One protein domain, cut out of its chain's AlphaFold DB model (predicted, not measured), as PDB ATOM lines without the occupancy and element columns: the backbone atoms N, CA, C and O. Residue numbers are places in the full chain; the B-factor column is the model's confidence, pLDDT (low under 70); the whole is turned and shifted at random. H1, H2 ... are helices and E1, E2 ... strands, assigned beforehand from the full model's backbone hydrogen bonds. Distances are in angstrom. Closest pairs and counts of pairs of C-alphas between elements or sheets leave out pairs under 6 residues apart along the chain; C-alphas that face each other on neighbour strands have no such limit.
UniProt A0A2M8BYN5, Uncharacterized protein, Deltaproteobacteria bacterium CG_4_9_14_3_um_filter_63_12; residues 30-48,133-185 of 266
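This is residues 30 to 48 and 133 to 185 of the 266 residues of an uncharacterized protein of Deltaproteobacteria bacterium CG_4_9_14_3_um_filter_63_12 (UniProt A0A2M8BYN5). A strongly twisted sheet of four strands curls round the first part of one helix, H1, residues 35 to 43, in two layers, a helix on one face of a sheet. The printed part has 72 residues, with H1, E1, E2, E3 and E4 along the chain, mixed in class; the sheet, order E1 E2 E3 E4, is a meander, each strand the antiparallel neighbour of the one before. It is compact, radius of gyration of the C-alphas 12.0 A, spanning 36 by 29 by 18 A.

Find C-alpha 156 at (-0.774, -43.666, -14.115); E3 runs from there to 163, 23.3 A. E2 is residues 146 to 151, 16.4 A; E1 134 to 139, 14.1 A; E4 179 to 184, 15.4 A. H1, residues 35 to 47, 18.4 A, begins at (-7.183, -33.120, -17.406).

Look for three hairpins: E1 and E2 (N 138 and O 148, 3.0 A), E2 and E3 (N 149 and O 157, 2.8 A), E3 and E4 (N 162 and O 180, 2.8 A), these atoms within hydrogen-bond range. E1 and E4 are apart. H1 is on the sheet; its closest C-alphas to E4 are Ala 38 and Trp 181, 5.6 A. In H1 every O i to N i+4 pair is within hydrogen-bond range.

C-alphas 153 and 173 are farthest apart, 35.9 A. Residues 49 to 132 are cut out, C-alphas 48 and 133 being 16.1 A apart. E3 to E4 is a long link. No printed residue is under 70 in pLDDT.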
ATOM      1  N   PRO A  30      -0.379 -20.716 -19.185       80.19
ATOM      2  CA  PRO A  30      -1.594 -21.394 -19.595       80.19
ATOM      3  C   PRO A  30      -2.149 -22.162 -18.398       80.19
ATOM      4  O   PRO A  30      -1.444 -22.948 -17.761       80.19
ATOM      5  N   GLU A  31      -3.405 -21.888 -18.061       85.69
ATOM      6  CA  GLU A  31      -4.093 -22.609 -17.004       85.69
ATOM      7  C   GLU A  31      -4.777 -23.848 -17.591       85.69
ATOM      8  O   GLU A  31      -5.479 -23.744 -18.602       85.69
ATOM      9  N   PRO A  32      -4.597 -25.025 -16.976       91.06
ATOM     10  CA  PRO A  32      -5.206 -26.251 -17.467       91.06
ATOM     11  C   PRO A  32      -6.708 -26.294 -17.180       91.06
ATOM     12  O   PRO A  32      -7.143 -26.515 -16.049       91.06
ATOM     13  N   THR A  33      -7.511 -26.122 -18.228       91.50
ATOM     14  CA  THR A  33      -8.980 -26.205 -18.165       91.50
ATOM     15  C   THR A  33      -9.519 -27.628 -18.299       91.50
ATOM     16  O   THR A  33     -10.702 -27.861 -18.065       91.50
ATOM     17  N   ASP A  34      -8.666 -28.590 -18.654       94.31
ATOM     18  CA  ASP A  34      -9.008 -30.004 -18.807       94.31
ATOM     19  C   ASP A  34      -7.878 -30.921 -18.283       94.31
ATOM     20  O   ASP A  34      -6.735 -30.466 -18.138       94.31
ATOM     21  N   PRO A  35      -8.166 -32.205 -17.987       95.06
ATOM     22  CA  PRO A  35      -7.183 -33.120 -17.406       95.06
ATOM     23  C   PRO A  35      -5.973 -33.417 -18.299       95.06
ATOM     24  O   PRO A  35      -4.859 -33.561 -17.793       95.06
ATOM     25  N   GLU A  36      -6.165 -33.535 -19.618       95.19
ATOM     26  CA  GLU A  36      -5.055 -33.806 -20.537       95.19
ATOM     27  C   GLU A  36      -4.127 -32.595 -20.629       95.19
ATOM     28  O   GLU A  36      -2.903 -32.745 -20.631       95.19
ATOM     29  N   GLY A  37      -4.706 -31.392 -20.680       94.75
ATOM     30  CA  GLY A  37      -3.987 -30.127 -20.622       94.75
ATOM     31  C   GLY A  37      -3.174 -29.991 -19.336       94.75
ATOM     32  O   GLY A  37      -1.997 -29.645 -19.411       94.75
ATOM     33  N   ALA A  38      -3.753 -30.339 -18.179       95.38
ATOM     34  CA  ALA A  38      -3.033 -30.366 -16.900       95.38
ATOM     35  C   ALA A  38      -1.814 -31.279 -16.946       95.38
ATOM     36  O   ALA A  38      -0.714 -30.855 -16.597       95.38
ATOM     37  N   TYR A  39      -2.000 -32.507 -17.436       95.38
ATOM     38  CA  TYR A  39      -0.908 -33.458 -17.578       95.38
ATOM     39  C   TYR A  39       0.200 -32.931 -18.494       95.38
ATOM     40  O   TYR A  39       1.369 -32.977 -18.124       95.38
ATOM     41  N   ARG A  40      -0.153 -32.401 -19.671       95.00
ATOM     42  CA  ARG A  40       0.837 -31.880 -20.626       95.00
ATOM     43  C   ARG A  40       1.637 -30.724 -20.044       95.00
ATOM     44  O   ARG A  40       2.852 -30.747 -20.150       95.00
ATOM     45  N   LEU A  41       0.973 -29.764 -19.404       95.44
ATOM     46  CA  LEU A  41       1.645 -28.622 -18.782       95.44
ATOM     47  C   LEU A  41       2.539 -29.042 -17.613       95.44
ATOM     48  O   LEU A  41       3.633 -28.510 -17.445       95.44
ATOM     49  N   PHE A  42       2.100 -30.026 -16.828       94.62
ATOM     50  CA  PHE A  42       2.915 -30.611 -15.771       94.62
ATOM     51  C   PHE A  42       4.173 -31.289 -16.332       94.62
ATOM     52  O   PHE A  42       5.267 -31.029 -15.841       94.62
ATOM     53  N   MET A  43       4.042 -32.110 -17.377       93.38
ATOM     54  CA  MET A  43       5.190 -32.764 -18.014       93.38
ATOM     55  C   MET A  43       6.124 -31.762 -18.692       93.38
ATOM     56  O   MET A  43       7.332 -31.859 -18.510       93.38
ATOM     57  N   GLU A  44       5.579 -30.760 -19.385       93.69
ATOM     58  CA  GLU A  44       6.353 -29.667 -19.984       93.69
ATOM     59  C   GLU A  44       7.165 -28.916 -18.919       93.69
ATOM     60  O   GLU A  44       8.335 -28.618 -19.139       93.69
ATOM     61  N   ALA A  45       6.588 -28.668 -17.738       93.62
ATOM     62  CA  ALA A  45       7.306 -28.056 -16.623       93.62
ATOM     63  C   ALA A  45       8.463 -28.931 -16.109       93.62
ATOM     64  O   ALA A  45       9.538 -28.405 -15.818       93.62
ATOM     65  N   ILE A  46       8.267 -30.253 -16.025       92.75
ATOM     66  CA  ILE A  46       9.333 -31.186 -15.633       92.75
ATOM     67  C   ILE A  46      10.437 -31.213 -16.700       92.75
ATOM     68  O   ILE A  46      11.610 -31.074 -16.363       92.75
ATOM     69  N   GLU A  47      10.084 -31.348 -17.978       91.75
ATOM     70  CA  GLU A  47      11.040 -31.358 -19.097       91.75
ATOM     71  C   GLU A  47      11.833 -30.045 -19.181       91.75
ATOM     72  O   GLU A  47      13.042 -30.050 -19.429       91.75
ATOM     73  N   ALA A  48      11.168 -28.918 -18.918       93.50
ATOM     74  CA  ALA A  48      11.782 -27.596 -18.848       93.50
ATOM     75  C   ALA A  48      12.607 -27.367 -17.570       93.50
ATOM     76  O   ALA A  48      13.269 -26.329 -17.469       93.50
ATOM     77  N   THR A 133       3.794 -40.061 -23.350       91.31
ATOM     78  CA  THR A 133       2.603 -39.696 -24.125       91.31
ATOM     79  C   THR A 133       1.352 -40.367 -23.543       91.31
ATOM     80  O   THR A 133       1.387 -41.539 -23.165       91.31
ATOM     81  N   ILE A 134       0.231 -39.639 -23.514       94.38
ATOM     82  CA  ILE A 134      -1.077 -40.164 -23.092       94.38
ATOM     83  C   ILE A 134      -1.489 -41.325 -24.013       94.38
ATOM     84  O   ILE A 134      -1.488 -41.181 -25.239       94.38
ATOM     85  N   ASP A 135      -1.835 -42.463 -23.417       95.12
ATOM     86  CA  ASP A 135      -2.410 -43.624 -24.104       95.12
ATOM     87  C   ASP A 135      -3.927 -43.669 -23.905       95.12
ATOM     88  O   ASP A 135      -4.691 -43.670 -24.869       95.12
ATOM     89  N   GLU A 136      -4.358 -43.609 -22.644       93.19
ATOM     90  CA  GLU A 136      -5.766 -43.621 -22.254       93.19
ATOM     91  C   GLU A 136      -6.034 -42.562 -21.179       93.19
ATOM     92  O   GLU A 136      -5.186 -42.281 -20.329       93.19
ATOM     93  N   PHE A 137      -7.245 -42.004 -21.171       92.25
ATOM     94  CA  PHE A 137      -7.735 -41.194 -20.060       92.25
ATOM     95  C   PHE A 137      -9.147 -41.630 -19.682       92.25
ATOM     96  O   PHE A 137      -9.957 -41.960 -20.547       92.25
ATOM     97  N   ASN A 138      -9.443 -41.630 -18.383       93.56
ATOM     98  CA  ASN A 138     -10.773 -41.953 -17.873       93.56
ATOM     99  C   ASN A 138     -11.101 -41.085 -16.658       93.56
ATOM    100  O   ASN A 138     -10.246 -40.880 -15.794       93.56
ATOM    101  N   TYR A 139     -12.348 -40.630 -16.551       94.00
ATOM    102  CA  TYR A 139     -12.854 -40.068 -15.301       94.00
ATOM    103  C   TYR A 139     -13.071 -41.189 -14.283       94.00
ATOM    104  O   TYR A 139     -13.606 -42.250 -14.609       94.00
ATOM    105  N   SER A 140     -12.609 -40.967 -13.056       90.06
ATOM    106  CA  SER A 140     -12.744 -41.929 -11.962       90.06
ATOM    107  C   SER A 140     -14.110 -41.840 -11.277       90.06
ATOM    108  O   SER A 140     -14.474 -42.761 -10.543       90.06
ATOM    109  N   ASP A 141     -14.838 -40.744 -11.470       89.19
ATOM    110  CA  ASP A 141     -16.103 -40.439 -10.817       89.19
ATOM    111  C   ASP A 141     -17.165 -39.947 -11.811       89.19
ATOM    112  O   ASP A 141     -16.858 -39.445 -12.890       89.19
ATOM    113  N   GLU A 142     -18.441 -40.096 -11.441       85.38
ATOM    114  CA  GLU A 142     -19.575 -39.641 -12.266       85.38
ATOM    115  C   GLU A 142     -19.660 -38.110 -12.359       85.38
ATOM    116  O   GLU A 142     -20.262 -37.585 -13.291       85.38
ATOM    117  N   GLU A 143     -19.083 -37.402 -11.386       84.62
ATOM    118  CA  GLU A 143     -19.067 -35.936 -11.327       84.62
ATOM    119  C   GLU A 143     -17.924 -35.325 -12.158       84.62
ATOM    120  O   GLU A 143     -17.824 -34.102 -12.238       84.62
ATOM    121  N   GLU A 144     -17.089 -36.159 -12.798       89.19
ATOM    122  CA  GLU A 144     -15.942 -35.747 -13.617       89.19
ATOM    123  C   GLU A 144     -15.007 -34.774 -12.875       89.19
ATOM    124  O   GLU A 144     -14.500 -33.807 -13.445       89.19
ATOM    125  N   THR A 145     -14.781 -35.007 -11.579       89.88
ATOM    126  CA  THR A 145     -13.890 -34.179 -10.745       89.88
ATOM    127  C   THR A 145     -12.510 -34.800 -10.572       89.88
ATOM    128  O   THR A 145     -11.558 -34.102 -10.208       89.88
ATOM    129  N   VAL A 146     -12.378 -36.095 -10.865       93.38
ATOM    130  CA  VAL A 146     -11.122 -36.838 -10.794       93.38
ATOM    131  C   VAL A 146     -10.909 -37.571 -12.108       93.38
ATOM    132  O   VAL A 146     -11.752 -38.348 -12.549       93.38
ATOM    133  N   ALA A 147      -9.750 -37.376 -12.723       94.75
ATOM    134  CA  ALA A 147      -9.365 -38.059 -13.948       94.75
ATOM    135  C   ALA A 147      -8.070 -38.841 -13.739       94.75
ATOM    136  O   ALA A 147      -7.176 -38.420 -13.011       94.75
ATOM    137  N   MET A 148      -7.968 -39.994 -14.388       94.88
ATOM    138  CA  MET A 148      -6.763 -40.809 -14.422       94.88
ATOM    139  C   MET A 148      -6.208 -40.810 -15.843       94.88
ATOM    140  O   MET A 148      -6.910 -41.175 -16.786       94.88
ATOM    141  N   ILE A 149      -4.946 -40.415 -15.973       94.38
ATOM    142  CA  ILE A 149      -4.172 -40.454 -17.210       94.38
ATOM    143  C   ILE A 149      -3.282 -41.692 -17.168       94.38
ATOM    144  O   ILE A 149      -2.466 -41.830 -16.258       94.38
ATOM    145  N   LEU A 150      -3.429 -42.582 -18.144       94.50
ATOM    146  CA  LEU A 150      -2.521 -43.697 -18.379       94.50
ATOM    147  C   LEU A 150      -1.611 -43.341 -19.552       94.50
ATOM    148  O   LEU A 150      -2.069 -43.022 -20.649       94.50
ATOM    149  N   THR A 151      -0.311 -43.387 -19.311       94.25
ATOM    150  CA  THR A 151       0.707 -43.136 -20.332       94.25
ATOM    151  C   THR A 151       1.032 -44.410 -21.107       94.25
ATOM    152  O   THR A 151       0.809 -45.521 -20.618       94.25
ATOM    153  N   ARG A 152       1.631 -44.279 -22.295       92.56
ATOM    154  CA  ARG A 152       2.075 -45.428 -23.112       92.56
ATOM    155  C   ARG A 152       3.130 -46.285 -22.419       92.56
ATOM    156  O   ARG A 152       3.223 -47.481 -22.679       92.56
ATOM    157  N   GLY A 153       3.909 -45.681 -21.524       89.06
ATOM    158  CA  GLY A 153       4.855 -46.363 -20.644       89.06
ATOM    159  C   GLY A 153       4.191 -47.141 -19.501       89.06
ATOM    160  O   GLY A 153       4.890 -47.784 -18.722       89.06
ATOM    161  N   GLY A 154       2.860 -47.089 -19.377       90.44
ATOM    162  CA  GLY A 154       2.089 -47.777 -18.339       90.44
ATOM    163  C   GLY A 154       2.071 -47.065 -16.984       90.44
ATOM    164  O   GLY A 154       1.640 -47.656 -15.994       90.44
ATOM    165  N   GLN A 155       2.538 -45.815 -16.908       90.31
ATOM    166  CA  GLN A 155       2.461 -45.000 -15.692       90.31
ATOM    167  C   GLN A 155       1.082 -44.346 -15.586       90.31
ATOM    168  O   GLN A 155       0.564 -43.852 -16.590       90.31
ATOM    169  N   SER A 156       0.511 -44.313 -14.380       91.19
ATOM    170  CA  SER A 156      -0.774 -43.666 -14.115       91.19
ATOM    171  C   SER A 156      -0.606 -42.388 -13.301       91.19
ATOM    172  O   SER A 156      -0.033 -42.424 -12.211       91.19
ATOM    173  N   PHE A 157      -1.192 -41.298 -13.782       92.75
ATOM    174  CA  PHE A 157      -1.249 -40.013 -13.098       92.75
ATOM    175  C   PHE A 157      -2.694 -39.676 -12.754       92.75
ATOM    176  O   PHE A 157      -3.605 -39.939 -13.537       92.75
ATOM    177  N   VAL A 158      -2.905 -39.088 -11.581       94.12
ATOM    178  CA  VAL A 158      -4.231 -38.656 -11.136       94.12
ATOM    179  C   VAL A 158      -4.305 -37.142 -11.248       94.12
ATOM    180  O   VAL A 158      -3.426 -36.436 -10.764       94.12
ATOM    181  N   MET A 159      -5.361 -36.658 -11.884       95.25
ATOM    182  CA  MET A 159      -5.692 -35.249 -12.038       95.25
ATOM    183  C   MET A 159      -6.952 -34.960 -11.230       95.25
ATOM    184  O   MET A 159      -7.897 -35.750 -11.247       95.25
ATOM    185  N   VAL A 160      -6.982 -33.830 -10.531       95.44
ATOM    186  CA  VAL A 160      -8.139 -33.395  -9.741       95.44
ATOM    187  C   VAL A 160      -8.560 -32.004 -10.177       95.44
ATOM    188  O   VAL A 160      -7.729 -31.108 -10.335       95.44
ATOM    189  N   CYS A 161      -9.865 -31.829 -10.346       95.19
ATOM    190  CA  CYS A 161     -10.475 -30.541 -10.610       95.19
ATOM    191  C   CYS A 161     -10.582 -29.730  -9.313       95.19
ATOM    192  O   CYS A 161     -11.138 -30.186  -8.307       95.19
ATOM    193  N   GLN A 162     -10.091 -28.497  -9.356       94.19
ATOM    194  CA  GLN A 162     -10.169 -27.518  -8.281       94.19
ATOM    195  C   GLN A 162     -10.766 -26.201  -8.786       94.19
ATOM    196  O   GLN A 162     -10.618 -25.822  -9.946       94.19
ATOM    197  N   SER A 163     -11.453 -25.487  -7.900       92.12
ATOM    198  CA  SER A 163     -11.997 -24.161  -8.182       92.12
ATOM    199  C   SER A 163     -10.922 -23.090  -8.009       92.12
ATOM    200  O   SER A 163     -10.358 -22.942  -6.924       92.12
ATOM    201  N   ARG A 164     -10.707 -22.267  -9.043       87.69
ATOM    202  CA  ARG A 164      -9.762 -21.135  -9.036       87.69
ATOM    203  C   ARG A 164      -9.998 -20.170  -7.873       87.69
ATOM    204  O   ARG A 164      -9.067 -19.547  -7.379       87.69
ATOM    205  N   ALA A 165     -11.250 -20.002  -7.450       86.81
ATOM    206  CA  ALA A 165     -11.616 -18.973  -6.481       86.81
ATOM    207  C   ALA A 165     -11.223 -19.309  -5.032       86.81
ATOM    208  O   ALA A 165     -11.136 -18.404  -4.201       86.81
ATOM    209  N   ASN A 166     -11.089 -20.592  -4.695       83.94
ATOM    210  CA  ASN A 166     -10.970 -21.034  -3.303       83.94
ATOM    211  C   ASN A 166     -10.178 -22.334  -3.111       83.94
ATOM    212  O   ASN A 166     -10.160 -22.842  -1.991       83.94
ATOM    213  N   ASP A 167      -9.592 -22.881  -4.179       86.56
ATOM    214  CA  ASP A 167      -8.826 -24.132  -4.192       86.56
ATOM    215  C   ASP A 167      -9.582 -25.338  -3.602       86.56
ATOM    216  O   ASP A 167      -8.991 -26.339  -3.197       86.56
ATOM    217  N   LEU A 168     -10.917 -25.259  -3.554       88.00
ATOM    218  CA  LEU A 168     -11.766 -26.373  -3.150       88.00
ATOM    219  C   LEU A 168     -11.975 -27.330  -4.330       88.00
ATOM    220  O   LEU A 168     -11.911 -26.889  -5.481       88.00
ATOM    221  N   PRO A 169     -12.272 -28.616  -4.065       89.50
ATOM    222  CA  PRO A 169     -12.686 -29.544  -5.111       89.50
ATOM    223  C   PRO A 169     -13.816 -28.949  -5.951       89.50
ATOM    224  O   PRO A 169     -14.720 -28.304  -5.404       89.50
ATOM    225  N   CYS A 170     -13.759 -29.151  -7.266       89.94
ATOM    226  CA  CYS A 170     -14.856 -28.752  -8.138       89.94
ATOM    227  C   CYS A 170     -16.151 -29.430  -7.685       89.94
ATOM    228  O   CYS A 170     -16.175 -30.629  -7.429       89.94
ATOM    229  N   ASP A 171     -17.229 -28.656  -7.598       86.31
ATOM    230  CA  ASP A 171     -18.581 -29.186  -7.491       86.31
ATOM    231  C   ASP A 171     -19.373 -28.818  -8.753       86.31
ATOM    232  O   ASP A 171     -18.949 -27.994  -9.568       86.31
ATOM    233  N   ASN A 172     -20.574 -29.379  -8.888       79.38
ATOM    234  CA  ASN A 172     -21.482 -29.096 -10.008       79.38
ATOM    235  C   ASN A 172     -21.936 -27.618 -10.105       79.38
ATOM    236  O   ASN A 172     -22.748 -27.280 -10.968       79.38
ATOM    237  N   LYS A 173     -21.495 -26.738  -9.197       85.00
ATOM    238  CA  LYS A 173     -21.835 -25.308  -9.163       85.00
ATOM    239  C   LYS A 173     -20.661 -24.422  -9.566       85.00
ATOM    240  O   LYS A 173     -20.893 -23.241  -9.843       85.00
ATOM    241  N   VAL A 174     -19.439 -24.952  -9.599       87.31
ATOM    242  CA  VAL A 174     -18.278 -24.244 -10.143       87.31
ATOM    243  C   VAL A 174     -18.484 -24.092 -11.644       87.31
ATOM    244  O   VAL A 174     -18.771 -25.052 -12.359       87.31
ATOM    245  N   LYS A 175     -18.383 -22.858 -12.133       88.62
ATOM    246  CA  LYS A 175     -18.482 -22.595 -13.565       88.62
ATOM    247  C   LYS A 175     -17.265 -23.168 -14.283       88.62
ATOM    248  O   LYS A 175     -16.169 -23.108 -13.744       88.62
ATOM    249  N   GLU A 176     -17.441 -23.624 -15.522       86.19
ATOM    250  CA  GLU A 176     -16.342 -24.160 -16.347       86.19
ATOM    251  C   GLU A 176     -15.134 -23.214 -16.431       86.19
ATOM    252  O   GLU A 176     -13.996 -23.652 -16.350       86.19
ATOM    253  N   GLU A 177     -15.377 -21.903 -16.521       87.88
ATOM    254  CA  GLU A 177     -14.331 -20.870 -16.577       87.88
ATOM    255  C   GLU A 177     -13.473 -20.759 -15.306       87.88
ATOM    256  O   GLU A 177     -12.369 -20.215 -15.364       87.88
ATOM    257  N   ASP A 178     -13.974 -21.272 -14.180       90.44
ATOM    258  CA  ASP A 178     -13.322 -21.246 -12.870       90.44
ATOM    259  C   ASP A 178     -12.723 -22.610 -12.486       90.44
ATOM    260  O   ASP A 178     -12.145 -22.736 -11.404       90.44
ATOM    261  N   LYS A 179     -12.859 -23.638 -13.333       92.81
ATOM    262  CA  LYS A 179     -12.254 -24.953 -13.101       92.81
ATOM    263  C   LYS A 179     -10.783 -24.943 -13.515       92.81
ATOM    264  O   LYS A 179     -10.435 -24.468 -14.594       92.81
ATOM    265  N   ILE A 180      -9.936 -25.511 -12.667       94.50
ATOM    266  CA  ILE A 180      -8.516 -25.745 -12.926       94.50
ATOM    267  C   ILE A 180      -8.216 -27.200 -12.596       94.50
ATOM    268  O   ILE A 180      -8.555 -27.678 -11.515       94.50
ATOM    269  N   TRP A 181      -7.550 -27.897 -13.504       95.88
ATOM    270  CA  TRP A 181      -7.110 -29.269 -13.283       95.88
ATOM    271  C   TRP A 181      -5.670 -29.303 -12.789       95.88
ATOM    272  O   TRP A 181      -4.795 -28.653 -13.351       95.88
ATOM    273  N   ARG A 182      -5.407 -30.057 -11.724       95.38
ATOM    274  CA  ARG A 182      -4.069 -30.155 -11.133       95.38
ATOM    275  C   ARG A 182      -3.642 -31.601 -10.954       95.38
ATOM    276  O   ARG A 182      -4.480 -32.472 -10.716       95.38
ATOM    277  N   THR A 183      -2.342 -31.839 -11.031       94.75
ATOM    278  CA  THR A 183      -1.748 -33.158 -10.830       94.75
ATOM    279  C   THR A 183      -1.709 -33.478  -9.345       94.75
ATOM    280  O   THR A 183      -1.126 -32.737  -8.550       94.75
ATOM    281  N   VAL A 184      -2.293 -34.608  -8.963       92.44
ATOM    282  CA  VAL A 184      -2.096 -35.169  -7.631       92.44
ATOM    283  C   VAL A 184      -0.737 -35.834  -7.610       92.44
ATOM    284  O   VAL A 184      -0.478 -36.759  -8.384       92.44
ATOM    285  N   SER A 185       0.141 -35.367  -6.726       79.38
ATOM    286  CA  SER A 185       1.434 -36.023  -6.577       79.38
ATOM    287  C   SER A 185       1.272 -37.467  -6.088       79.38
ATOM    288  O   SER A 185       0.245 -37.840  -5.514       79.38
TER     289      SER A 185